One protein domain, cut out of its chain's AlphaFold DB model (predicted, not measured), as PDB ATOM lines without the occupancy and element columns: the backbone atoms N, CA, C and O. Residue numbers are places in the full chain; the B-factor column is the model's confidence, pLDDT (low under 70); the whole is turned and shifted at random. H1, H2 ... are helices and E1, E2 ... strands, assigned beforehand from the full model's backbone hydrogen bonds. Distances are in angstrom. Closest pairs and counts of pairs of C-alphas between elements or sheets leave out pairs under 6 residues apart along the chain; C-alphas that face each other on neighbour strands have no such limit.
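This is residues 6 to 183 of the 184 residues of an uncharacterized protein of Allomyces macrogynus (strain ATCC 38327) (UniProt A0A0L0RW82). A parallel sheet of four strands, in the order E5 E4 E3 E6, makes the middle of this domain, with H2 and H3 over one of its faces and H4 and H5 over the other. H1 lies side by side with H2 but is not on that sheet, and the small hairpin of E1 and E2 packs on these helices, E1 on H1 and E2 on H2, with E2 also close to residues 91 to 97 of H3. The printed part has 178 residues, with five named helices and six named strands in the order E1 E2 H1 E3 H2 E4 H3 E5 H4 E6 H5. The class is mixed, helices and strands, though under half of the residues, 85, are in named elements. The whole is compact, with a radius of gyration of the C-alphas of 15.7 A and spans of 45 by 42 by 30 A.

Begin with the large sheet at E4, residues 76 to 81: find C-alpha 76 at (37.491, 48.640, -30.883), from where the strand runs 16.8 A. Beside it are E3, residues 55 to 59, and E5, residues 113 to 117; E6, residues 158 to 161, is next to E3. Over the sheet look for H2, residues 65 to 72, and H3, residues 85 to 97, which is 17.9 A long; over the other face look for H4, residues 126 to 133, and H5, residues 171 to 182, which runs 16.7 A to C-alpha 182 at (35.060, 33.330, -24.344). H1, residues 31 to 45, is the longest helix at 21.5 A. Find C-alpha 6 at (49.263, 48.415, -50.335), where E1, residues 6 to 9, begins; E2, residues 12 to 16, follows it.

In the sheet, look between E4 and E3 for N 78 and O 56 at 2.8 A, between E5 and E4 for N 114 and O 77 at 2.9 A, and between E3 and E6 for N 59 and O 160 at 2.8 A. E3, H2, E4 and E4, H3, E5 are strand-helix-strand units, two parallel neighbour strands with a helix between them in the chain; E5, H4, E6 is a split one, with E4 and E3 between its strands. These three crossovers are right-handed. H2 lies over E4 at a height over the sheet of 8.5 A, with the C-alphas of Ala 67 and Ala 79 closest at 5.8 A; it is only just not over E3, on which 2 of its 8 C-alphas fall. H3, on the same face, lies over E5 and E4 at 9.2 A, with Arg 92 and Val 115 its closest C-alphas to E5, at 6.3 A. On the opposite face H4 lies over E4 at 9.7 A, and H5 over E3 and E6 at 10.3 A, only just, its local plane being fitted to 6 C-alphas; H4 and H5 are only just apart, at 8.4 A. H1 is not on this sheet but touches H2 at a shallow tilt of 19 degrees, the same way, closest at the C-alphas of Gly 33 and Leu 66, 5.7 A. In the antiparallel hairpin of E1 and E2, find N 7 and O 14 at 3.0 A; its closest C-alphas to H1 are Val 9 and Phe 38, at 6.4 A. In H1, H2, H3, H4 and H5 every O i to N i+4 pair is within hydrogen-bond range.

The two C-alphas farthest apart, those of Gly 105 and Glu 169, are 47.7 A apart. The printed part has no cut. The links E2 to H1, H3 to E5 and H4 to E6 are long, the last with 24 residues. The mean pLDDT of the printed part is 79.7; look for values under 70 at residues 20 to 27, 100 to 111 and 134 to 154, and at residue 183.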
ATOM      1  N   SER A   6      50.441  47.548 -50.317       88.94
ATOM      2  CA  SER A   6      49.263  48.415 -50.335       88.94
ATOM      3  C   SER A   6      47.993  47.581 -50.433       88.94
ATOM      4  O   SER A   6      47.780  46.903 -51.437       88.94
ATOM      5  N   LEU A   7      47.125  47.676 -49.427       89.75
ATOM      6  CA  LEU A   7      45.787  47.089 -49.465       89.75
ATOM      7  C   LEU A   7      44.742  48.183 -49.689       89.75
ATOM      8  O   LEU A   7      44.742  49.192 -48.985       89.75
ATOM      9  N   HIS A   8      43.820  47.962 -50.624       90.94
ATOM     10  CA  HIS A   8      42.685  48.848 -50.879       90.94
ATOM     11  C   HIS A   8      41.374  48.081 -50.701       90.94
ATOM     12  O   HIS A   8      41.052  47.196 -51.493       90.94
ATOM     13  N   VAL A   9      40.605  48.429 -49.667       89.88
ATOM     14  CA  VAL A   9      39.323  47.778 -49.364       89.88
ATOM     15  C   VAL A   9      38.271  48.845 -49.085       89.88
ATOM     16  O   VAL A   9      38.305  49.545 -48.074       89.88
ATOM     17  N   GLY A  10      37.307  48.966 -50.001       87.50
ATOM     18  CA  GLY A  10      36.273  49.998 -49.910       87.50
ATOM     19  C   GLY A  10      36.882  51.400 -49.981       87.50
ATOM     20  O   GLY A  10      37.647  51.694 -50.894       87.50
ATOM     21  N   ALA A  11      36.541  52.257 -49.016       86.50
ATOM     22  CA  ALA A  11      37.067  53.620 -48.913       86.50
ATOM     23  C   ALA A  11      38.427  53.709 -48.195       86.50
ATOM     24  O   ALA A  11      38.984  54.799 -48.072       86.50
ATOM     25  N   HIS A  12      38.957  52.589 -47.698       88.62
ATOM     26  CA  HIS A  12      40.162  52.568 -46.879       88.62
ATOM     27  C   HIS A  12      41.362  52.028 -47.656       88.62
ATOM     28  O   HIS A  12      41.251  51.086 -48.446       88.62
ATOM     29  N   SER A  13      42.526  52.615 -47.388       87.75
ATOM     30  CA  SER A  13      43.815  52.143 -47.884       87.75
ATOM     31  C   SER A  13      44.768  51.943 -46.716       87.75
ATOM     32  O   SER A  13      44.833  52.790 -45.827       87.75
ATOM     33  N   LEU A  14      45.485  50.820 -46.725       87.88
ATOM     34  CA  LEU A  14      46.490  50.471 -45.730       87.88
ATOM     35  C   LEU A  14      47.849  50.330 -46.406       87.88
ATOM     36  O   LEU A  14      47.946  49.795 -47.511       87.88
ATOM     37  N   GLN A  15      48.887  50.766 -45.705       88.50
ATOM     38  CA  GLN A  15      50.284  50.623 -46.084       88.50
ATOM     39  C   GLN A  15      50.977  49.737 -45.056       88.50
ATOM     40  O   GLN A  15      51.259  50.152 -43.931       88.50
ATOM     41  N   ILE A  16      51.235  48.486 -45.422       86.81
ATOM     42  CA  ILE A  16      51.833  47.504 -44.525       86.81
ATOM     43  C   ILE A  16      53.292  47.294 -44.912       86.81
ATOM     44  O   ILE A  16      53.606  46.778 -45.982       86.81
ATOM     45  N   ALA A  17      54.199  47.677 -44.017       81.88
ATOM     46  CA  ALA A  17      55.607  47.338 -44.163       81.88
ATOM     47  C   ALA A  17      55.807  45.835 -43.912       81.88
ATOM     48  O   ALA A  17      55.477  45.323 -42.836       81.88
ATOM     49  N   GLU A  18      56.356  45.128 -44.896       78.19
ATOM     50  CA  GLU A  18      56.739  43.723 -44.755       78.19
ATOM     51  C   GLU A  18      58.219  43.604 -44.377       78.19
ATOM     52  O   GLU A  18      59.063  44.333 -44.900       78.19
ATOM     53  N   LEU A  19      58.549  42.676 -43.473       70.38
ATOM     54  CA  LEU A  19      59.938  42.376 -43.101       70.38
ATOM     55  C   LEU A  19      60.255  40.923 -43.444       70.38
ATOM     56  O   LEU A  19      60.082  40.021 -42.628       70.38
ATOM     57  N   THR A  20      60.720  40.690 -44.664       63.03
ATOM     58  CA  THR A  20      60.903  39.342 -45.219       63.03
ATOM     59  C   THR A  20      62.143  38.597 -44.703       63.03
ATOM     60  O   THR A  20      62.286  37.417 -45.003       63.03
ATOM     61  N   ASP A  21      62.999  39.238 -43.896       61.78
ATOM     62  CA  ASP A  21      64.297  38.700 -43.441       61.78
ATOM     63  C   ASP A  21      64.392  38.515 -41.911       61.78
ATOM     64  O   ASP A  21      65.413  38.773 -41.287       61.78
ATOM     65  N   THR A  22      63.286  38.145 -41.259       60.19
ATOM     66  CA  THR A  22      63.237  38.058 -39.782       60.19
ATOM     67  C   THR A  22      63.141  36.633 -39.240       60.19
ATOM     68  O   THR A  22      63.054  36.462 -38.033       60.19
ATOM     69  N   HIS A  23      63.120  35.601 -40.097       64.56
ATOM     70  CA  HIS A  23      62.768  34.212 -39.738       64.56
ATOM     71  C   HIS A  23      61.404  34.045 -39.025       64.56
ATOM     72  O   HIS A  23      61.050  32.940 -38.618       64.56
ATOM     73  N   HIS A  24      60.605  35.111 -38.914       60.59
ATOM     74  CA  HIS A  24      59.282  35.111 -38.305       60.59
ATOM     75  C   HIS A  24      58.208  35.247 -39.390       60.59
ATOM     76  O   HIS A  24      58.288  36.110 -40.256       60.59
ATOM     77  N   HIS A  25      57.164  34.416 -39.346       62.03
ATOM     78  CA  HIS A  25      56.089  34.438 -40.354       62.03
ATOM     79  C   HIS A  25      55.069  35.578 -40.156       62.03
ATOM     80  O   HIS A  25      54.237  35.817 -41.034       62.03
ATOM     81  N   GLY A  26      55.134  36.287 -39.021       59.09
ATOM     82  CA  GLY A  26      54.250  37.409 -38.670       59.09
ATOM     83  C   GLY A  26      54.604  38.736 -39.351       59.09
ATOM     84  O   GLY A  26      53.970  39.760 -39.106       59.09
ATOM     85  N   THR A  27      55.626  38.768 -40.202       60.62
ATOM     86  CA  THR A  27      56.111  40.011 -40.808       60.62
ATOM     87  C   THR A  27      55.672  40.230 -42.250       60.62
ATOM     88  O   THR A  27      55.900  41.327 -42.754       60.62
ATOM     89  N   THR A  28      55.008  39.251 -42.864       73.00
ATOM     90  CA  THR A  28      54.535  39.267 -44.257       73.00
ATOM     91  C   THR A  28      53.008  39.272 -44.285       73.00
ATOM     92  O   THR A  28      52.355  38.616 -43.470       73.00
ATOM     93  N   VAL A  29      52.415  40.024 -45.206       77.62
ATOM     94  CA  VAL A  29      50.981  40.005 -45.477       77.62
ATOM     95  C   VAL A  29      50.635  38.706 -46.178       77.62
ATOM     96  O   VAL A  29      51.257  38.296 -47.155       77.62
ATOM     97  N   TRP A  30      49.583  38.062 -45.693       80.69
ATOM     98  CA  TRP A  30      49.105  36.833 -46.290       80.69
ATOM     99  C   TRP A  30      47.712  36.999 -46.909       80.69
ATOM    100  O   TRP A  30      46.863  37.654 -46.299       80.69
ATOM    101  N   PRO A  31      47.407  36.303 -48.027       83.50
ATOM    102  CA  PRO A  31      46.136  36.464 -48.744       83.50
ATOM    103  C   PRO A  31      44.877  36.241 -47.900       83.50
ATOM    104  O   PRO A  31      43.838  36.837 -48.170       83.50
ATOM    105  N   ALA A  32      44.936  35.398 -46.861       85.00
ATOM    106  CA  ALA A  32      43.761  35.182 -46.018       85.00
ATOM    107  C   ALA A  32      43.442  36.397 -45.128       85.00
ATOM    108  O   ALA A  32      42.269  36.663 -44.904       85.00
ATOM    109  N   GLY A  33      44.443  37.165 -44.674       85.56
ATOM    110  CA  GLY A  33      44.200  38.409 -43.932       85.56
ATOM    111  C   GLY A  33      43.477  39.442 -44.799       85.56
ATOM    112  O   GLY A  33      42.459  39.998 -44.393       85.56
ATOM    113  N   GLU A  34      43.933  39.606 -46.041       90.31
ATOM    114  CA  GLU A  34      43.264  40.425 -47.061       90.31
ATOM    115  C   GLU A  34      41.836  39.930 -47.357       90.31
ATOM    116  O   GLU A  34      40.883  40.709 -47.341       90.31
ATOM    117  N   THR A  35      41.657  38.623 -47.561       92.88
ATOM    118  CA  THR A  35      40.340  38.025 -47.843       92.88
ATOM    119  C   THR A  35      39.342  38.300 -46.714       92.88
ATOM    120  O   THR A  35      38.185  38.637 -46.971       92.88
ATOM    121  N   VAL A  36      39.780  38.206 -45.455       93.50
ATOM    122  CA  VAL A  36      38.924  38.493 -44.295       93.50
ATOM    123  C   VAL A  36      38.602  39.992 -44.197       93.50
ATOM    124  O   VAL A  36      37.480  40.339 -43.829       93.50
ATOM    125  N   CYS A  37      39.497  40.892 -44.624       94.00
ATOM    126  CA  CYS A  37      39.170  42.320 -44.745       94.00
ATOM    127  C   CYS A  37      37.999  42.546 -45.715       94.00
ATOM    128  O   CYS A  37      37.031  43.235 -45.387       94.00
ATOM    129  N   PHE A  38      38.032  41.911 -46.889       94.50
ATOM    130  CA  PHE A  38      36.932  41.983 -47.853       94.50
ATOM    131  C   PHE A  38      35.619  41.415 -47.299       94.50
ATOM    132  O   PHE A  38      34.561  42.014 -47.499       94.50
ATOM    133  N   TYR A  39      35.680  40.321 -46.540       94.69
ATOM    134  CA  TYR A  39      34.511  39.773 -45.854       94.69
ATOM    135  C   TYR A  39      33.890  40.777 -44.868       94.69
ATOM    136  O   TYR A  39      32.684  41.022 -44.914       94.69
ATOM    137  N   PHE A  40      34.698  41.404 -44.005       94.31
ATOM    138  CA  PHE A  40      34.186  42.357 -43.016       94.31
ATOM    139  C   PHE A  40      33.703  43.669 -43.627       94.31
ATOM    140  O   PHE A  40      32.754  44.250 -43.105       94.31
ATOM    141  N   ARG A  41      34.276  44.108 -44.756       93.88
ATOM    142  CA  ARG A  41      33.707  45.201 -45.561       93.88
ATOM    143  C   ARG A  41      32.250  44.900 -45.919       93.88
ATOM    144  O   ARG A  41      31.367  45.719 -45.676       93.88
ATOM    145  N   ASP A  42      32.010  43.721 -46.490       93.75
ATOM    146  CA  ASP A  42      30.689  43.334 -46.987       93.75
ATOM    147  C   ASP A  42      29.712  43.079 -45.838       93.75
ATOM    148  O   ASP A  42      28.523  43.374 -45.956       93.75
ATOM    149  N   LEU A  43      30.205  42.553 -44.713       91.00
ATOM    150  CA  LEU A  43      29.426  42.390 -43.489       91.00
ATOM    151  C   LEU A  43      29.019  43.746 -42.900       91.00
ATOM    152  O   LEU A  43      27.849  43.946 -42.579       91.00
ATOM    153  N   ALA A  44      29.960  44.688 -42.795       89.12
ATOM    154  CA  ALA A  44      29.705  46.020 -42.261       89.12
ATOM    155  C   ALA A  44      28.703  46.794 -43.129       89.12
ATOM    156  O   ALA A  44      27.795  47.415 -42.589       89.12
ATOM    157  N   ALA A  45      28.795  46.681 -44.458       89.00
ATOM    158  CA  ALA A  45      27.870  47.329 -45.392       89.00
ATOM    159  C   ALA A  45      26.411  46.841 -45.270       89.00
ATOM    160  O   ALA A  45      25.491  47.541 -45.686       89.00
ATOM    161  N   LYS A  46      26.183  45.648 -44.704       89.56
ATOM    162  CA  LYS A  46      24.843  45.074 -44.486       89.56
ATOM    163  C   LYS A  46      24.215  45.477 -43.147       89.56
ATOM    164  O   LYS A  46      23.046  45.181 -42.919       89.56
ATOM    165  N   SER A  47      24.974  46.114 -42.258       83.88
ATOM    166  CA  SER A  47      24.538  46.528 -40.922       83.88
ATOM    167  C   SER A  47      24.413  48.047 -40.867       83.88
ATOM    168  O   SER A  47      25.329  48.755 -41.272       83.88
ATOM    169  N   THR A  48      23.321  48.568 -40.302       80.19
ATOM    170  CA  THR A  48      23.117  50.021 -40.147       80.19
ATOM    171  C   THR A  48      24.219  50.696 -39.327       80.19
ATOM    172  O   THR A  48      24.536  51.853 -39.578       80.19
ATOM    173  N   ASN A  49      24.824  49.964 -38.385       78.50
ATOM    174  CA  ASN A  49      25.902  50.456 -37.522       78.50
ATOM    175  C   ASN A  49      27.279  49.864 -37.879       78.50
ATOM    176  O   ASN A  49      28.264  50.144 -37.195       78.50
ATOM    177  N   GLY A  50      27.367  49.033 -38.926       86.69
ATOM    178  CA  GLY A  50      28.604  48.356 -39.316       86.69
ATOM    179  C   GLY A  50      29.266  47.615 -38.148       86.69
ATOM    180  O   GLY A  50      28.610  46.828 -37.457       86.69
ATOM    181  N   LEU A  51      30.554  47.905 -37.931       88.06
ATOM    182  CA  LEU A  51      31.352  47.441 -36.789       88.06
ATOM    183  C   LEU A  51      31.572  48.521 -35.717       88.06
ATOM    184  O   LEU A  51      32.343  48.304 -34.785       88.06
ATOM    185  N   THR A  52      30.890  49.663 -35.816       86.62
ATOM    186  CA  THR A  52      31.093  50.792 -34.902       86.62
ATOM    187  C   THR A  52      30.861  50.371 -33.452       86.62
ATOM    188  O   THR A  52      29.779  49.898 -33.101       86.62
ATOM    189  N   GLY A  53      31.883  50.532 -32.609       79.19
ATOM    190  CA  GLY A  53      31.844  50.195 -31.184       79.19
ATOM    191  C   GLY A  53      31.881  48.697 -30.864       79.19
ATOM    192  O   GLY A  53      31.830  48.341 -29.686       79.19
ATOM    193  N   ARG A  54      31.983  47.814 -31.869       87.19
ATOM    194  CA  ARG A  54      32.143  46.369 -31.652       87.19
ATOM    195  C   ARG A  54      33.516  46.072 -31.074       87.19
ATOM    196  O   ARG A  54      34.515  46.601 -31.553       87.19
ATOM    197  N   ARG A  55      33.567  45.198 -30.075       88.06
ATOM    198  CA  ARG A  55      34.795  44.776 -29.401       88.06
ATOM    199  C   ARG A  55      35.355  43.548 -30.094       88.06
ATOM    200  O   ARG A  55      34.738  42.484 -30.080       88.06
ATOM    201  N   VAL A  56      36.527  43.700 -30.683       92.56
ATOM    202  CA  VAL A  56      37.188  42.663 -31.465       92.56
ATOM    203  C   VAL A  56      38.505  42.297 -30.800       92.56
ATOM    204  O   VAL A  56      39.318  43.170 -30.507       92.56
ATOM    205  N   LEU A  57      38.739  41.004 -30.616       94.06
ATOM    206  CA  LEU A  57      40.049  40.451 -30.300       94.06
ATOM    207  C   LEU A  57      40.580  39.712 -31.528       94.06
ATOM    208  O   LEU A  57      39.955  38.758 -31.990       94.06
ATOM    209  N   GLU A  58      41.728  40.132 -32.048       95.75
ATOM    210  CA  GLU A  58      42.448  39.383 -33.076       95.75
ATOM    211  C   GLU A  58      43.577  38.564 -32.438       95.75
ATOM    212  O   GLU A  58      44.418  39.099 -31.713       95.75
ATOM    213  N   LEU A  59      43.587  37.260 -32.714       95.19
ATOM    214  CA  LEU A  59      44.636  36.317 -32.335       95.19
ATOM    215  C   LEU A  59      45.602  36.137 -33.507       95.19
ATOM    216  O   LEU A  59      45.159  35.888 -34.628       95.19
ATOM    217  N   GLY A  60      46.908  36.219 -33.239       93.94
ATOM    218  CA  GLY A  60      47.944  36.037 -34.260       93.94
ATOM    219  C   GLY A  60      47.887  37.107 -35.350       93.94
ATOM    220  O   GLY A  60      47.848  36.784 -36.537       93.94
ATOM    221  N   SER A  61      47.840  38.378 -34.944       93.50
ATOM    222  CA  SER A  61      47.672  39.534 -35.829       93.50
ATOM    223  C   SER A  61      48.767  39.665 -36.892       93.50
ATOM    224  O   SER A  61      48.521  40.243 -37.953       93.50
ATOM    225  N   GLY A  62      49.978  39.167 -36.639       91.19
ATOM    226  CA  GLY A  62      51.121  39.247 -37.540       91.19
ATOM    227  C   GLY A  62      51.426  40.687 -37.944       91.19
ATOM    228  O   GLY A  62      51.971  41.480 -37.178       91.19
ATOM    229  N   THR A  63      51.063  41.051 -39.175       89.62
ATOM    230  CA  THR A  63      51.238  42.418 -39.680       89.62
ATOM    231  C   THR A  63      50.209  43.411 -39.145       89.62
ATOM    232  O   THR A  63      50.386  44.615 -39.322       89.62
ATOM    233  N   GLY A  64      49.136  42.921 -38.526       91.94
ATOM    234  CA  GLY A  64      48.008  43.712 -38.055       91.94
ATOM    235  C   GLY A  64      47.070  44.162 -39.167       91.94
ATOM    236  O   GLY A  64      46.182  44.956 -38.895       91.94
ATOM    237  N   ILE A  65      47.237  43.695 -40.413       92.75
ATOM    238  CA  ILE A  65      46.454  44.185 -41.559       92.75
ATOM    239  C   ILE A  65      44.940  44.106 -41.322       92.75
ATOM    240  O   ILE A  65      44.218  45.059 -41.612       92.75
ATOM    241  N   LEU A  66      44.473  42.999 -40.741       94.62
ATOM    242  CA  LEU A  66      43.066  42.799 -40.443       94.62
ATOM    243  C   LEU A  66      42.642  43.599 -39.205       94.62
ATOM    244  O   LEU A  66      41.672  44.345 -39.314       94.62
ATOM    245  N   ALA A  67      43.368  43.550 -38.080       94.00
ATOM    246  CA  ALA A  67      43.060  44.411 -36.931       94.00
ATOM    247  C   ALA A  67      42.984  45.900 -37.293       94.00
ATOM    248  O   ALA A  67      42.040  46.585 -36.895       94.00
ATOM    249  N   ILE A  68      43.943  46.398 -38.078       93.12
ATOM    250  CA  ILE A  68      43.980  47.791 -38.521       93.12
ATOM    251  C   ILE A  68      42.724  48.101 -39.330       93.12
ATOM    252  O   ILE A  68      42.064  49.102 -39.060       93.12
ATOM    253  N   TYR A  69      42.370  47.235 -40.283       93.06
ATOM    254  CA  TYR A  69      41.189  47.419 -41.118       93.06
ATOM    255  C   TYR A  69      39.879  47.375 -40.315       93.06
ATOM    256  O   TYR A  69      39.002  48.207 -40.530       93.06
ATOM    257  N   LEU A  70      39.745  46.466 -39.347       93.00
ATOM    258  CA  LEU A  70      38.563  46.396 -38.479       93.00
ATOM    259  C   LEU A  70      38.406  47.662 -37.632       93.00
ATOM    260  O   LEU A  70      37.293  48.170 -37.492       93.00
ATOM    261  N   ALA A  71      39.510  48.212 -37.135       90.94
ATOM    262  CA  ALA A  71      39.489  49.482 -36.424       90.94
ATOM    263  C   ALA A  71      39.113  50.656 -37.357       90.94
ATOM    264  O   ALA A  71      38.397  51.564 -36.938       90.94
ATOM    265  N   LEU A  72      39.492  50.617 -38.646       89.25
ATOM    266  CA  LEU A  72      39.065  51.620 -39.642       89.25
ATOM    267  C   LEU A  72      37.555  51.555 -39.913       89.25
ATOM    268  O   LEU A  72      36.942  52.579 -40.203       89.25
ATOM    269  N   LEU A  73      36.948  50.377 -39.747       89.38
ATOM    270  CA  LEU A  73      35.496  50.178 -39.785       89.38
ATOM    271  C   LEU A  73      34.780  50.595 -38.482       89.38
ATOM    272  O   LEU A  73      33.575  50.369 -38.347       89.38
ATOM    273  N   GLY A  74      35.500  51.199 -37.529       86.19
ATOM    274  CA  GLY A  74      34.958  51.727 -36.276       86.19
ATOM    275  C   GLY A  74      34.907  50.723 -35.121       86.19
ATOM    276  O   GLY A  74      34.318  51.038 -34.084       86.19
ATOM    277  N   ALA A  75      35.490  49.531 -35.277       89.50
ATOM    278  CA  ALA A  75      35.612  48.575 -34.182       89.50
ATOM    279  C   ALA A  75      36.653  49.030 -33.151       89.50
ATOM    280  O   ALA A  75      37.646  49.675 -33.484       89.50
ATOM    281  N   ALA A  76      36.462  48.607 -31.906       88.31
ATOM    282  CA  ALA A  76      37.491  48.640 -30.883       88.31
ATOM    283  C   ALA A  76      38.253  47.316 -30.921       88.31
ATOM    284  O   ALA A  76      37.690  46.264 -30.610       88.31
ATOM    285  N   VAL A  77      39.520  47.356 -31.321       91.31
ATOM    286  CA  VAL A  77      40.317  46.167 -31.629       91.31
ATOM    287  C   VAL A  77      41.462  45.974 -30.636       91.31
ATOM    288  O   VAL A  77      42.261  46.875 -30.391       91.31
ATOM    289  N   VAL A  78      41.598  44.767 -30.100       92.31
ATOM    290  CA  VAL A  78      42.832  44.313 -29.454       92.31
ATOM    291  C   VAL A  78      43.541  43.377 -30.422       92.31
ATOM    292  O   VAL A  78      43.054  42.285 -30.703       92.31
ATOM    293  N   ALA A  79      44.672  43.824 -30.955       93.81
ATOM    294  CA  ALA A  79      45.543  43.039 -31.818       93.81
ATOM    295  C   ALA A  79      46.553  42.284 -30.948       93.81
ATOM    296  O   ALA A  79      47.271  42.912 -30.161       93.81
ATOM    297  N   THR A  80      46.606  40.957 -31.063       94.88
ATOM    298  CA  THR A  80      47.514  40.137 -30.253       94.88
ATOM    299  C   THR A  80      48.427  39.259 -31.081       94.88
ATOM    300  O   THR A  80      48.036  38.716 -32.112       94.88
ATOM    301  N   ASP A  81      49.653  39.101 -30.599       93.94
ATOM    302  CA  ASP A  81      50.630  38.160 -31.137       93.94
ATOM    303  C   ASP A  81      51.543  37.652 -30.009       93.94
ATOM    304  O   ASP A  81      51.350  38.000 -28.837       93.94
ATOM    305  N   GLN A  82      52.521  36.819 -30.355       92.00
ATOM    306  CA  GLN A  82      53.456  36.209 -29.418       92.00
ATOM    307  C   GLN A  82      54.210  37.261 -28.595       92.00
ATOM    308  O   GLN A  82      54.559  38.332 -29.099       92.00
ATOM    309  N   ASP A  83      54.504  36.935 -27.334       91.81
ATOM    310  CA  ASP A  83      55.270  37.777 -26.405       91.81
ATOM    311  C   ASP A  83      56.768  37.776 -26.741       91.81
ATOM    312  O   ASP A  83      57.622  37.273 -26.012       91.81
ATOM    313  N   VAL A  84      57.075  38.299 -27.922       90.88
ATOM    314  CA  VAL A  84      58.419  38.433 -28.467       90.88
ATOM    315  C   VAL A  84      58.591  39.903 -28.856       90.88
ATOM    316  O   VAL A  84      57.855  40.375 -29.728       90.88
ATOM    317  N   PRO A  85      59.557  40.642 -28.267       89.69
ATOM    318  CA  PRO A  85      59.684  42.087 -28.468       89.69
ATOM    319  C   PRO A  85      59.688  42.513 -29.937       89.69
ATOM    320  O   PRO A  85      58.909  43.373 -30.326       89.69
ATOM    321  N   VAL A  86      60.466  41.832 -30.789       87.06
ATOM    322  CA  VAL A  86      60.524  42.154 -32.224       87.06
ATOM    323  C   VAL A  86      59.179  41.962 -32.936       87.06
ATOM    324  O   VAL A  86      58.870  42.714 -33.855       87.06
ATOM    325  N   ILE A  87      58.351  40.997 -32.525       89.12
ATOM    326  CA  ILE A  87      57.027  40.774 -33.124       89.12
ATOM    327  C   ILE A  87      56.079  41.902 -32.709       89.12
ATOM    328  O   ILE A  87      55.474  42.549 -33.565       89.12
ATOM    329  N   LEU A  88      55.991  42.181 -31.406       90.62
ATOM    330  CA  LEU A  88      55.080  43.193 -30.876       90.62
ATOM    331  C   LEU A  88      55.470  44.611 -31.296       90.62
ATOM    332  O   LEU A  88      54.590  45.408 -31.614       90.62
ATOM    333  N   ASP A  89      56.762  44.932 -31.342       90.00
ATOM    334  CA  ASP A  89      57.239  46.248 -31.775       90.00
ATOM    335  C   ASP A  89      56.980  46.468 -33.267       90.00
ATOM    336  O   ASP A  89      56.538  47.547 -33.663       90.00
ATOM    337  N   ASN A  90      57.139  45.427 -34.089       89.19
ATOM    338  CA  ASN A  90      56.766  45.488 -35.501       89.19
ATOM    339  C   ASN A  90      55.258  45.666 -35.695       89.19
ATOM    340  O   ASN A  90      54.843  46.445 -36.555       89.19
ATOM    341  N   LEU A  91      54.434  44.961 -34.919       90.69
ATOM    342  CA  LEU A  91      52.981  45.114 -34.964       90.69
ATOM    343  C   LEU A  91      52.563  46.529 -34.538       90.69
ATOM    344  O   LEU A  91      51.797  47.174 -35.251       90.69
ATOM    345  N   ARG A  92      53.121  47.056 -33.439       91.50
ATOM    346  CA  ARG A  92      52.893  48.442 -32.988       91.50
ATOM    347  C   ARG A  92      53.284  49.454 -34.053       91.50
ATOM    348  O   ARG A  92      52.470  50.306 -34.380       91.50
ATOM    349  N   ALA A  93      54.465  49.318 -34.652       89.44
ATOM    350  CA  ALA A  93      54.921  50.227 -35.698       89.44
ATOM    351  C   ALA A  93      53.971  50.246 -36.911       89.44
ATOM    352  O   ALA A  93      53.679  51.313 -37.448       89.44
ATOM    353  N   LYS A  94      53.447  49.083 -37.328       89.62
ATOM    354  CA  LYS A  94      52.475  48.983 -38.435       89.62
ATOM    355  C   LYS A  94      51.127  49.587 -38.067       89.62
ATOM    356  O   LYS A  94      50.543  50.298 -38.883       89.62
ATOM    357  N   VAL A  95      50.656  49.332 -36.849       89.75
ATOM    358  CA  VAL A  95      49.443  49.947 -36.307       89.75
ATOM    359  C   VAL A  95      49.593  51.465 -36.279       89.75
ATOM    360  O   VAL A  95      48.764  52.157 -36.858       89.75
ATOM    361  N   ASP A  96      50.669  51.983 -35.690       87.88
ATOM    362  CA  ASP A  96      50.931  53.416 -35.561       87.88
ATOM    363  C   ASP A  96      51.062  54.105 -36.924       87.88
ATOM    364  O   ASP A  96      50.530  55.196 -37.109       87.88
ATOM    365  N   HIS A  97      51.697  53.455 -37.903       87.25
ATOM    366  CA  HIS A  97      51.815  53.978 -39.266       87.25
ATOM    367  C   HIS A  97      50.464  54.115 -39.984       87.25
ATOM    368  O   HIS A  97      50.295  55.005 -40.814       87.25
ATOM    369  N   ASN A  98      49.509  53.235 -39.676       86.75
ATOM    370  CA  ASN A  98      48.187  53.210 -40.307       86.75
ATOM    371  C   ASN A  98      47.091  53.824 -39.431       86.75
ATOM    372  O   ASN A  98      45.915  53.781 -39.803       86.75
ATOM    373  N   ARG A  99      47.449  54.408 -38.282       78.00
ATOM    374  CA  ARG A  99      46.506  55.186 -37.483       78.00
ATOM    375  C   ARG A  99      46.035  56.376 -38.320       78.00
ATOM    376  O   ARG A  99      46.871  57.155 -38.781       78.00
ATOM    377  N   PRO A 100      44.718  56.561 -38.518       62.59
ATOM    378  CA  PRO A 100      44.222  57.765 -39.160       62.59
ATOM    379  C   PRO A 100      44.694  58.980 -38.363       62.59
ATOM    380  O   PRO A 100      44.396  59.095 -37.172       62.59
ATOM    381  N   ASN A 101      45.388  59.914 -39.012       52.06
ATOM    382  CA  ASN A 101      45.478  61.274 -38.498       52.06
ATOM    383  C   ASN A 101      44.044  61.798 -38.474       52.06
ATOM    384  O   ASN A 101      43.518  62.073 -39.545       52.06
ATOM    385  N   ALA A 102      43.416  61.789 -37.293       41.84
ATOM    386  CA  ALA A 102      42.078  62.287 -36.972       41.84
ATOM    387  C   ALA A 102      41.194  62.568 -38.198       41.84
ATOM    388  O   ALA A 102      41.392  63.582 -38.861       41.84
ATOM    389  N   LEU A 103      40.205  61.703 -38.459       43.06
ATOM    390  CA  LEU A 103      39.135  61.922 -39.437       43.06
ATOM    391  C   LEU A 103      38.682  63.394 -39.423       43.06
ATOM    392  O   LEU A 103      37.897  63.819 -38.573       43.06
ATOM    393  N   THR A 104      39.198  64.197 -40.352       35.28
ATOM    394  CA  THR A 104      38.796  65.586 -40.525       35.28
ATOM    395  C   THR A 104      37.402  65.572 -41.137       35.28
ATOM    396  O   THR A 104      37.261  65.450 -42.351       35.28
ATOM    397  N   GLY A 105      36.366  65.668 -40.300       35.03
ATOM    398  CA  GLY A 105      35.029  66.086 -40.740       35.03
ATOM    399  C   GLY A 105      33.845  65.177 -40.410       35.03
ATOM    400  O   GLY A 105      32.718  65.584 -40.671       35.03
ATOM    401  N   THR A 106      34.030  64.004 -39.804       36.34
ATOM    402  CA  THR A 106      32.904  63.153 -39.371       36.34
ATOM    403  C   THR A 106      33.030  62.890 -37.879       36.34
ATOM    404  O   THR A 106      33.926  62.164 -37.459       36.34
ATOM    405  N   GLY A 107      32.193  63.552 -37.075       35.25
ATOM    406  CA  GLY A 107      32.246  63.528 -35.614       35.25
ATOM    407  C   GLY A 107      32.503  62.134 -35.031       35.25
ATOM    408  O   GLY A 107      31.677  61.243 -35.174       35.25
ATOM    409  N   ALA A 108      33.663  62.009 -34.381       39.38
ATOM    410  CA  ALA A 108      34.079  60.987 -33.424       39.38
ATOM    411  C   ALA A 108      33.694  59.519 -33.711       39.38
ATOM    412  O   ALA A 108      32.665  59.030 -33.255       39.38
ATOM    413  N   THR A 109      34.647  58.759 -34.253       40.53
ATOM    414  CA  THR A 109      34.944  57.416 -33.738       40.53
ATOM    415  C   THR A 109      36.427  57.384 -33.381       40.53
ATOM    416  O   THR A 109      37.295  57.612 -34.223       40.53
ATOM    417  N   SER A 110      36.729  57.218 -32.093       49.84
ATOM    418  CA  SER A 110      38.098  56.968 -31.647       49.84
ATOM    419  C   SER A 110      38.539  55.654 -32.286       49.84
ATOM    420  O   SER A 110      37.868  54.635 -32.145       49.84
ATOM    421  N   TYR A 111      39.610  55.697 -33.074       61.00
ATOM    422  CA  TYR A 111      40.241  54.503 -33.616       61.00
ATOM    423  C   TYR A 111      40.912  53.761 -32.450       61.00
ATOM    424  O   TYR A 111      42.068  54.016 -32.114       61.00
ATOM    425  N   ASP A 112      40.154  52.886 -31.789       76.94
ATOM    426  CA  ASP A 112      40.565  52.216 -30.555       76.94
ATOM    427  C   ASP A 112      41.242  50.881 -30.879       76.94
ATOM    428  O   ASP A 112      40.663  49.815 -30.683       76.94
ATOM    429  N   ILE A 113      42.476  50.929 -31.394       87.81
ATOM    430  CA  ILE A 113      43.330  49.740 -31.525       87.81
ATOM    431  C   ILE A 113      44.445  49.724 -30.477       87.81
ATOM    432  O   ILE A 113      45.225  50.676 -30.341       87.81
ATOM    433  N   VAL A 114      44.556  48.601 -29.770       89.38
ATOM    434  CA  VAL A 114      45.618  48.322 -28.799       89.38
ATOM    435  C   VAL A 114      46.360  47.055 -29.197       89.38
ATOM    436  O   VAL A 114      45.745  46.065 -29.581       89.38
ATOM    437  N   VAL A 115      47.687  47.078 -29.067       90.88
ATOM    438  CA  VAL A 115      48.535  45.895 -29.245       90.88
ATOM    439  C   VAL A 115      48.844  45.282 -27.884       90.88
ATOM    440  O   VAL A 115      49.346  45.978 -26.996       90.88
ATOM    441  N   ALA A 116      48.592  43.986 -27.727       91.56
ATOM    442  CA  ALA A 116      48.894  43.239 -26.510       91.56
ATOM    443  C   ALA A 116      49.571  41.896 -26.822       91.56
ATOM    444  O   ALA A 116      49.372  41.316 -27.883       91.56
ATOM    445  N   ALA A 117      50.371  41.400 -25.883       92.00
ATOM    446  CA  ALA A 117      50.959  40.070 -25.981       92.00
ATOM    447  C   ALA A 117      49.923  38.993 -25.626       92.00
ATOM    448  O   ALA A 117      49.184  39.152 -24.644       92.00
ATOM    449  N   HIS A 118      49.901  37.894 -26.379       93.56
ATOM    450  CA  HIS A 118      49.134  36.698 -26.037       93.56
ATOM    451  C   HIS A 118      49.754  35.432 -26.643       93.56
ATOM    452  O   HIS A 118      49.621  35.167 -27.837       93.56
ATOM    453  N   ASN A 119      50.400  34.625 -25.800       92.75
ATOM    454  CA  ASN A 119      50.878  33.295 -26.173       92.75
ATOM    455  C   ASN A 119      49.764  32.278 -25.922       92.75
ATOM    456  O   ASN A 119      49.296  32.151 -24.789       92.75
ATOM    457  N   TRP A 120      49.376  31.512 -26.944       92.06
ATOM    458  CA  TRP A 120      48.268  30.548 -26.837       92.06
ATOM    459  C   TRP A 120      48.524  29.416 -25.830       92.06
ATOM    460  O   TRP A 120      47.582  28.814 -25.334       92.06
ATOM    461  N   GLU A 121      49.789  29.160 -25.494       88.44
ATOM    462  CA  GLU A 121      50.217  28.191 -24.472       88.44
ATOM    463  C   GLU A 121      49.920  28.638 -23.037       88.44
ATOM    464  O   GLU A 121      50.012  27.849 -22.096       88.44
ATOM    465  N   THR A 122      49.591  29.914 -22.849       87.31
ATOM    466  CA  THR A 122      49.443  30.529 -21.533       87.31
ATOM    467  C   THR A 122      48.039  31.072 -21.331       87.31
ATOM    468  O   THR A 122      47.340  31.433 -22.280       87.31
ATOM    469  N   ALA A 123      47.623  31.163 -20.068       85.50
ATOM    470  CA  ALA A 123      46.390  31.856 -19.731       85.50
ATOM    471  C   ALA A 123      46.454  33.326 -20.199       85.50
ATOM    472  O   ALA A 123      47.526  33.937 -20.121       85.50
ATOM    473  N   PRO A 124      45.323  33.921 -20.632       85.12
ATOM    474  CA  PRO A 124      45.263  35.332 -20.994       85.12
ATOM    475  C   PRO A 124      45.889  36.227 -19.919       85.12
ATOM    476  O   PRO A 124      45.565  36.121 -18.734       85.12
ATOM    477  N   SER A 125      46.779  37.130 -20.333       81.44
ATOM    478  CA  SER A 125      47.485  38.012 -19.400       81.44
ATOM    479  C   SER A 125      46.519  38.904 -18.610       81.44
ATOM    480  O   SER A 125      45.414  39.219 -19.060       81.44
ATOM    481  N   ALA A 126      46.950  39.388 -17.438       75.81
ATOM    482  CA  ALA A 126      46.161  40.339 -16.649       75.81
ATOM    483  C   ALA A 126      45.815  41.611 -17.449       75.81
ATOM    484  O   ALA A 126      44.727  42.163 -17.295       75.81
ATOM    485  N   ALA A 127      46.713  42.047 -18.342       75.75
ATOM    486  CA  ALA A 127      46.483  43.173 -19.240       75.75
ATOM    487  C   ALA A 127      45.366  42.875 -20.254       75.75
ATOM    488  O   ALA A 127      44.444  43.679 -20.394       75.75
ATOM    489  N   LEU A 128      45.392  41.701 -20.897       80.88
ATOM    490  CA  LEU A 128      44.349  41.274 -21.831       80.88
ATOM    491  C   LEU A 128      42.996  41.096 -21.124       80.88
ATOM    492  O   LEU A 128      41.974  41.596 -21.594       80.88
ATOM    493  N   CYS A 129      42.998  40.488 -19.936       79.81
ATOM    494  CA  CYS A 129      41.816  40.373 -19.080       79.81
ATOM    495  C   CYS A 129      41.260  41.740 -18.664       79.81
ATOM    496  O   CYS A 129      40.050  41.900 -18.509       79.81
ATOM    497  N   ARG A 130      42.123  42.744 -18.469       75.69
ATOM    498  CA  ARG A 130      41.697  44.106 -18.142       75.69
ATOM    499  C   ARG A 130      41.116  44.820 -19.359       75.69
ATOM    500  O   ARG A 130      40.048  45.405 -19.228       75.69
ATOM    501  N   LEU A 131      41.733  44.711 -20.536       77.38
ATOM    502  CA  LEU A 131      41.172  45.237 -21.790       77.38
ATOM    503  C   LEU A 131      39.785  44.650 -22.076       77.38
ATOM    504  O   LEU A 131      38.866  45.388 -22.427       77.38
ATOM    505  N   ALA A 132      39.601  43.356 -21.803       74.94
ATOM    506  CA  ALA A 132      38.315  42.666 -21.871       74.94
ATOM    507  C   ALA A 132      37.249  43.243 -20.910       74.94
ATOM    508  O   ALA A 132      36.050  43.162 -21.183       74.94
ATOM    509  N   ARG A 133      37.642  43.910 -19.823       71.88
ATOM    510  CA  ARG A 133      36.721  44.478 -18.817       71.88
ATOM    511  C   ARG A 133      36.507  45.986 -18.932       71.88
ATOM    512  O   ARG A 133      35.545  46.494 -18.367       71.88
ATOM    513  N   LEU A 134      37.383  46.701 -19.636       68.06
ATOM    514  CA  LEU A 134      37.262  48.146 -19.826       68.06
ATOM    515  C   LEU A 134      36.390  48.473 -21.046       68.06
ATOM    516  O   LEU A 134      36.514  47.793 -22.070       68.06
ATOM    517  N   PRO A 135      35.549  49.524 -20.982       66.12
ATOM    518  CA  PRO A 135      34.872  50.020 -22.172       66.12
ATOM    519  C   PRO A 135      35.919  50.457 -23.203       66.12
ATOM    520  O   PRO A 135      36.963  50.997 -22.831       66.12
ATOM    521  N   ALA A 136      35.631  50.225 -24.485       63.78
ATOM    522  CA  ALA A 136      36.523  50.551 -25.602       63.78
ATOM    523  C   ALA A 136      37.089  51.978 -25.523       63.78
ATOM    524  O   ALA A 136      38.295  52.181 -25.626       63.78
ATOM    525  N   SER A 137      36.226  52.939 -25.175       63.25
ATOM    526  CA  SER A 137      36.569  54.354 -25.004       63.25
ATOM    527  C   SER A 137      37.635  54.641 -23.937       63.25
ATOM    528  O   SER A 137      38.168  55.744 -23.888       63.25
ATOM    529  N   SER A 138      37.936  53.683 -23.055       59.94
ATOM    530  CA  SER A 138      38.956  53.803 -22.003       59.94
ATOM    531  C   SER A 138      40.280  53.124 -22.353       59.94
ATOM    532  O   SER A 138      41.215  53.177 -21.556       59.94
ATOM    533  N   TRP A 139      40.396  52.483 -23.519       62.59
ATOM    534  CA  TRP A 139      41.620  51.786 -23.919       62.59
ATOM    535  C   TRP A 139      42.775  52.753 -24.228       62.59
ATOM    536  O   TRP A 139      43.931  52.424 -23.966       62.59
ATOM    537  N   ALA A 140      42.468  53.971 -24.691       54.12
ATOM    538  CA  ALA A 140      43.453  55.020 -24.970       54.12
ATOM    539  C   ALA A 140      44.079  55.650 -23.706       54.12
ATOM    540  O   ALA A 140      45.211  56.126 -23.753       54.12
ATOM    541  N   SER A 141      43.374  55.631 -22.568       50.88
ATOM    542  CA  SER A 141      43.770  56.328 -21.329       50.88
ATOM    543  C   SER A 141      44.789  55.564 -20.471       50.88
ATOM    544  O   SER A 141      45.170  56.022 -19.395       50.88
ATOM    545  N   GLY A 142      45.250  54.403 -20.940       49.53
ATOM    546  CA  GLY A 142      46.208  53.566 -20.230       49.53
ATOM    547  C   GLY A 142      45.560  52.644 -19.193       49.53
ATOM    548  O   GLY A 142      44.607  52.979 -18.493       49.53
ATOM    549  N   ILE A 143      46.133  51.446 -19.079       51.56
ATOM    550  CA  ILE A 143      45.660  50.303 -18.282       51.56
ATOM    551  C   ILE A 143      45.801  50.563 -16.765       51.56
ATOM    552  O   ILE A 143      45.746  49.620 -16.001       51.56
ATOM    553  N   ASN A 144      45.985  51.793 -16.267       46.94
ATOM    554  CA  ASN A 144      46.382  52.004 -14.866       46.94
ATOM    555  C   ASN A 144      45.276  52.457 -13.901       46.94
ATOM    556  O   ASN A 144      45.386  52.093 -12.736       46.94
ATOM    557  N   ASP A 145      44.157  53.066 -14.318       42.78
ATOM    558  CA  ASP A 145      43.315  53.787 -13.334       42.78
ATOM    559  C   ASP A 145      41.782  53.649 -13.465       42.78
ATOM    560  O   ASP A 145      41.083  54.639 -13.632       42.78
ATOM    561  N   LEU A 146      41.218  52.429 -13.397       48.06
ATOM    562  CA  LEU A 146      39.754  52.241 -13.359       48.06
ATOM    563  C   LEU A 146      39.345  50.992 -12.555       48.06
ATOM    564  O   LEU A 146      39.797  49.883 -12.852       48.06
ATOM    565  N   SER A 147      38.461  51.165 -11.563       47.75
ATOM    566  CA  SER A 147      37.808  50.086 -10.804       47.75
ATOM    567  C   SER A 147      36.622  49.503 -11.583       47.75
ATOM    568  O   SER A 147      35.720  50.240 -11.973       47.75
ATOM    569  N   THR A 148      36.586  48.185 -11.789       49.44
ATOM    570  CA  THR A 148      35.539  47.509 -12.577       49.44
ATOM    571  C   THR A 148      34.423  46.960 -11.682       49.44
ATOM    572  O   THR A 148      34.612  45.930 -11.032       49.44
ATOM    573  N   THR A 149      33.245  47.588 -11.669       40.03
ATOM    574  CA  THR A 149      32.015  46.996 -11.109       40.03
ATOM    575  C   THR A 149      31.099  46.535 -12.245       40.03
ATOM    576  O   THR A 149      30.600  47.367 -12.995       40.03
ATOM    577  N   GLY A 150      30.878  45.218 -12.351       50.28
ATOM    578  CA  GLY A 150      30.009  44.581 -13.353       50.28
ATOM    579  C   GLY A 150      30.762  44.133 -14.610       50.28
ATOM    580  O   GLY A 150      30.999  44.929 -15.510       50.28
ATOM    581  N   SER A 151      31.145  42.852 -14.679       50.12
ATOM    582  CA  SER A 151      31.749  42.262 -15.884       50.12
ATOM    583  C   SER A 151      30.656  41.637 -16.755       50.12
ATOM    584  O   SER A 151      29.861  40.863 -16.218       50.12
ATOM    585  N   PRO A 152      30.606  41.900 -18.074       50.53
ATOM    586  CA  PRO A 152      29.809  41.079 -18.976       50.53
ATOM    587  C   PRO A 152      30.352  39.633 -18.988       50.53
ATOM    588  O   PRO A 152      31.562  39.451 -18.816       50.53
ATOM    589  N   PRO A 153      29.485  38.616 -19.176       54.28
ATOM    590  CA  PRO A 153      29.890  37.208 -19.211       54.28
ATOM    591  C   PRO A 153      30.789  36.887 -20.415       54.28
ATOM    592  O   PRO A 153      31.705  36.090 -20.278       54.28
ATOM    593  N   MET A 154      30.592  37.577 -21.546       65.31
ATOM    594  CA  MET A 154      31.457  37.514 -22.729       65.31
ATOM    595  C   MET A 154      31.949  38.928 -23.090       65.31
ATOM    596  O   MET A 154      31.132  39.817 -23.343       65.31
ATOM    597  N   PRO A 155      33.266  39.194 -23.070       78.00
ATOM    598  CA  PRO A 155      33.782  40.548 -23.256       78.00
ATOM    599  C   PRO A 155      33.944  40.965 -24.727       78.00
ATOM    600  O   PRO A 155      34.058  42.161 -24.997       78.00
ATOM    601  N   TRP A 156      33.943  40.018 -25.668       86.94
ATOM    602  CA  TRP A 156      34.212  40.257 -27.088       86.94
ATOM    603  C   TRP A 156      32.957  40.031 -27.938       86.94
ATOM    604  O   TRP A 156      32.289  39.011 -27.784       86.94
ATOM    605  N   ASP A 157      32.665  40.946 -28.866       88.94
ATOM    606  CA  ASP A 157      31.684  40.703 -29.932       88.94
ATOM    607  C   ASP A 157      32.255  39.733 -30.980       88.94
ATOM    608  O   ASP A 157      31.524  38.926 -31.552       88.94
ATOM    609  N   TYR A 158      33.568  39.814 -31.223       91.88
ATOM    610  CA  TYR A 158      34.291  38.952 -32.156       91.88
ATOM    611  C   TYR A 158      35.642  38.524 -31.574       91.88
ATOM    612  O   TYR A 158      36.415  39.363 -31.111       91.88
ATOM    613  N   ILE A 159      35.953  37.232 -31.678       93.88
ATOM    614  CA  ILE A 159      37.321  36.707 -31.584       93.88
ATOM    615  C   ILE A 159      37.676  36.190 -32.975       93.88
ATOM    616  O   ILE A 159      36.954  35.359 -33.528       93.88
ATOM    617  N   ILE A 160      38.740  36.717 -33.570       94.56
ATOM    618  CA  ILE A 160      39.102  36.451 -34.963       94.56
ATOM    619  C   ILE A 160      40.537  35.945 -35.019       94.56
ATOM    620  O   ILE A 160      41.417  36.468 -34.345       94.56
ATOM    621  N   ALA A 161      40.770  34.938 -35.850       92.00
ATOM    622  CA  ALA A 161      42.089  34.395 -36.132       92.00
ATOM    623  C   ALA A 161      42.216  34.217 -37.649       92.00
ATOM    624  O   ALA A 161      41.538  33.372 -38.239       92.00
ATOM    625  N   ALA A 162      43.066  35.011 -38.301       89.50
ATOM    626  CA  ALA A 162      43.334  34.889 -39.731       89.50
ATOM    627  C   ALA A 162      44.722  34.266 -39.937       89.50
ATOM    628  O   ALA A 162      45.723  34.788 -39.471       89.50
ATOM    629  N   LYS A 163      44.786  33.125 -40.638       82.38
ATOM    630  CA  LYS A 163      46.030  32.356 -40.890       82.38
ATOM    631  C   LYS A 163      46.798  31.856 -39.662       82.38
ATOM    632  O   LYS A 163      47.985  31.565 -39.753       82.38
ATOM    633  N   CYS A 164      46.110  31.631 -38.555       83.38
ATOM    634  CA  CYS A 164      46.713  31.017 -37.372       83.38
ATOM    635  C   CYS A 164      46.994  29.506 -37.519       83.38
ATOM    636  O   CYS A 164      47.743  28.946 -36.727       83.38
ATOM    637  N   ILE A 165      46.422  28.845 -38.534       82.81
ATOM    638  CA  ILE A 165      46.574  27.402 -38.774       82.81
ATOM    639  C   ILE A 165      47.320  27.197 -40.097       82.81
ATOM    640  O   ILE A 165      46.729  27.245 -41.177       82.81
ATOM    641  N   TYR A 166      48.632  26.998 -40.012       80.31
ATOM    642  CA  TYR A 166      49.503  26.634 -41.142       80.31
ATOM    643  C   TYR A 166      50.245  25.309 -40.901       80.31
ATOM    644  O   TYR A 166      50.646  24.643 -41.852       80.31
ATOM    645  N   THR A 167      50.361  24.900 -39.637       84.19
ATOM    646  CA  THR A 167      50.656  23.536 -39.185       84.19
ATOM    647  C   THR A 167      49.570  23.107 -38.194       84.19
ATOM    648  O   THR A 167      48.816  23.941 -37.689       84.19
ATOM    649  N   LEU A 168      49.448  21.802 -37.934       87.19
ATOM    650  CA  LEU A 168      48.454  21.279 -36.983       87.19
ATOM    651  C   LEU A 168      48.900  21.389 -35.519       87.19
ATOM    652  O   LEU A 168      48.066  21.342 -34.624       87.19
ATOM    653  N   GLU A 169      50.200  21.548 -35.282       89.50
ATOM    654  CA  GLU A 169      50.803  21.622 -33.951       89.50
ATOM    655  C   GLU A 169      50.206  22.717 -33.040       89.50
ATOM    656  O   GLU A 169      49.840  22.387 -31.914       89.50
ATOM    657  N   PRO A 170      49.998  23.974 -33.486       87.19
ATOM    658  CA  PRO A 170      49.440  25.015 -32.620       87.19
ATOM    659  C   PRO A 170      47.914  24.943 -32.444       87.19
ATOM    660  O   PRO A 170      47.356  25.709 -31.658       87.19
ATOM    661  N   LEU A 171      47.210  24.057 -33.160       90.12
ATOM    662  CA  LEU A 171      45.743  24.026 -33.163       90.12
ATOM    663  C   LEU A 171      45.131  23.780 -31.768       90.12
ATOM    664  O   LEU A 171      44.222  24.528 -31.407       90.12
ATOM    665  N   PRO A 172      45.596  22.807 -30.956       93.25
ATOM    666  CA  PRO A 172      45.036  22.596 -29.620       93.25
ATOM    667  C   PRO A 172      45.199  23.817 -28.708       93.25
ATOM    668  O   PRO A 172      44.282  24.158 -27.966       93.25
ATOM    669  N   LEU A 173      46.339  24.506 -28.813       93.31
ATOM    670  CA  LEU A 173      46.655  25.695 -28.021       93.31
ATOM    671  C   LEU A 173      45.762  26.874 -28.418       93.31
ATOM    672  O   LEU A 173      45.215  27.564 -27.560       93.31
ATOM    673  N   LEU A 174      45.550  27.072 -29.724       91.94
ATOM    674  CA  LEU A 174      44.625  28.084 -30.232       91.94
ATOM    675  C   LEU A 174      43.196  27.847 -29.722       91.94
ATOM    676  O   LEU A 174      42.547  28.791 -29.273       91.94
ATOM    677  N   LEU A 175      42.712  26.599 -29.761       91.62
ATOM    678  CA  LEU A 175      41.376  26.246 -29.271       91.62
ATOM    679  C   LEU A 175      41.243  26.485 -27.762       91.62
ATOM    680  O   LEU A 175      40.314  27.164 -27.336       91.62
ATOM    681  N   GLN A 176      42.215  26.029 -26.967       90.62
ATOM    682  CA  GLN A 176      42.239  26.263 -25.521       90.62
ATOM    683  C   GLN A 176      42.249  27.759 -25.177       90.62
ATOM    684  O   GLN A 176      41.559  28.208 -24.259       90.62
ATOM    685  N   SER A 177      43.025  28.545 -25.925       90.94
ATOM    686  CA  SER A 177      43.067  29.997 -25.792       90.94
ATOM    687  C   SER A 177      41.692  30.622 -26.053       90.94
ATOM    688  O   SER A 177      41.253  31.472 -25.277       90.94
ATOM    689  N   ILE A 178      40.997  30.201 -27.115       91.00
ATOM    690  CA  ILE A 178      39.641  30.677 -27.425       91.00
ATOM    691  C   ILE A 178      38.678  30.338 -26.281       91.00
ATOM    692  O   ILE A 178      37.976  31.236 -25.820       91.00
ATOM    693  N   ASP A 179      38.701  29.109 -25.759       89.31
ATOM    694  CA  ASP A 179      37.830  28.691 -24.650       89.31
ATOM    695  C   ASP A 179      38.026  29.562 -23.398       89.31
ATOM    696  O   ASP A 179      37.060  29.981 -22.755       89.31
ATOM    697  N   CYS A 180      39.276  29.912 -23.085       85.69
ATOM    698  CA  CYS A 180      39.600  30.811 -21.975       85.69
ATOM    699  C   CYS A 180      39.114  32.253 -22.210       85.69
ATOM    700  O   CYS A 180      38.731  32.940 -21.263       85.69
ATOM    701  N   LEU A 181      39.145  32.732 -23.457       86.50
ATOM    702  CA  LEU A 181      38.796  34.110 -23.824       86.50
ATOM    703  C   LEU A 181      37.290  34.339 -23.985       86.50
ATOM    704  O   LEU A 181      36.834  35.476 -23.835       86.50
ATOM    705  N   VAL A 182      36.529  33.286 -24.285       83.75
ATOM    706  CA  VAL A 182      35.060  33.330 -24.344       83.75
ATOM    707  C   VAL A 182      34.447  33.407 -22.940       83.75
ATOM    708  O   VAL A 182      33.366  33.972 -22.800       83.75
ATOM    709  N   GLY A 183      35.170  32.951 -21.909       68.25
ATOM    710  CA  GLY A 183      34.680  32.892 -20.532       68.25
ATOM    711  C   GLY A 183      33.730  31.710 -20.360       68.25
ATOM    712  O   GLY A 183      32.543  31.823 -20.653       68.25
TER     713      GLY A 183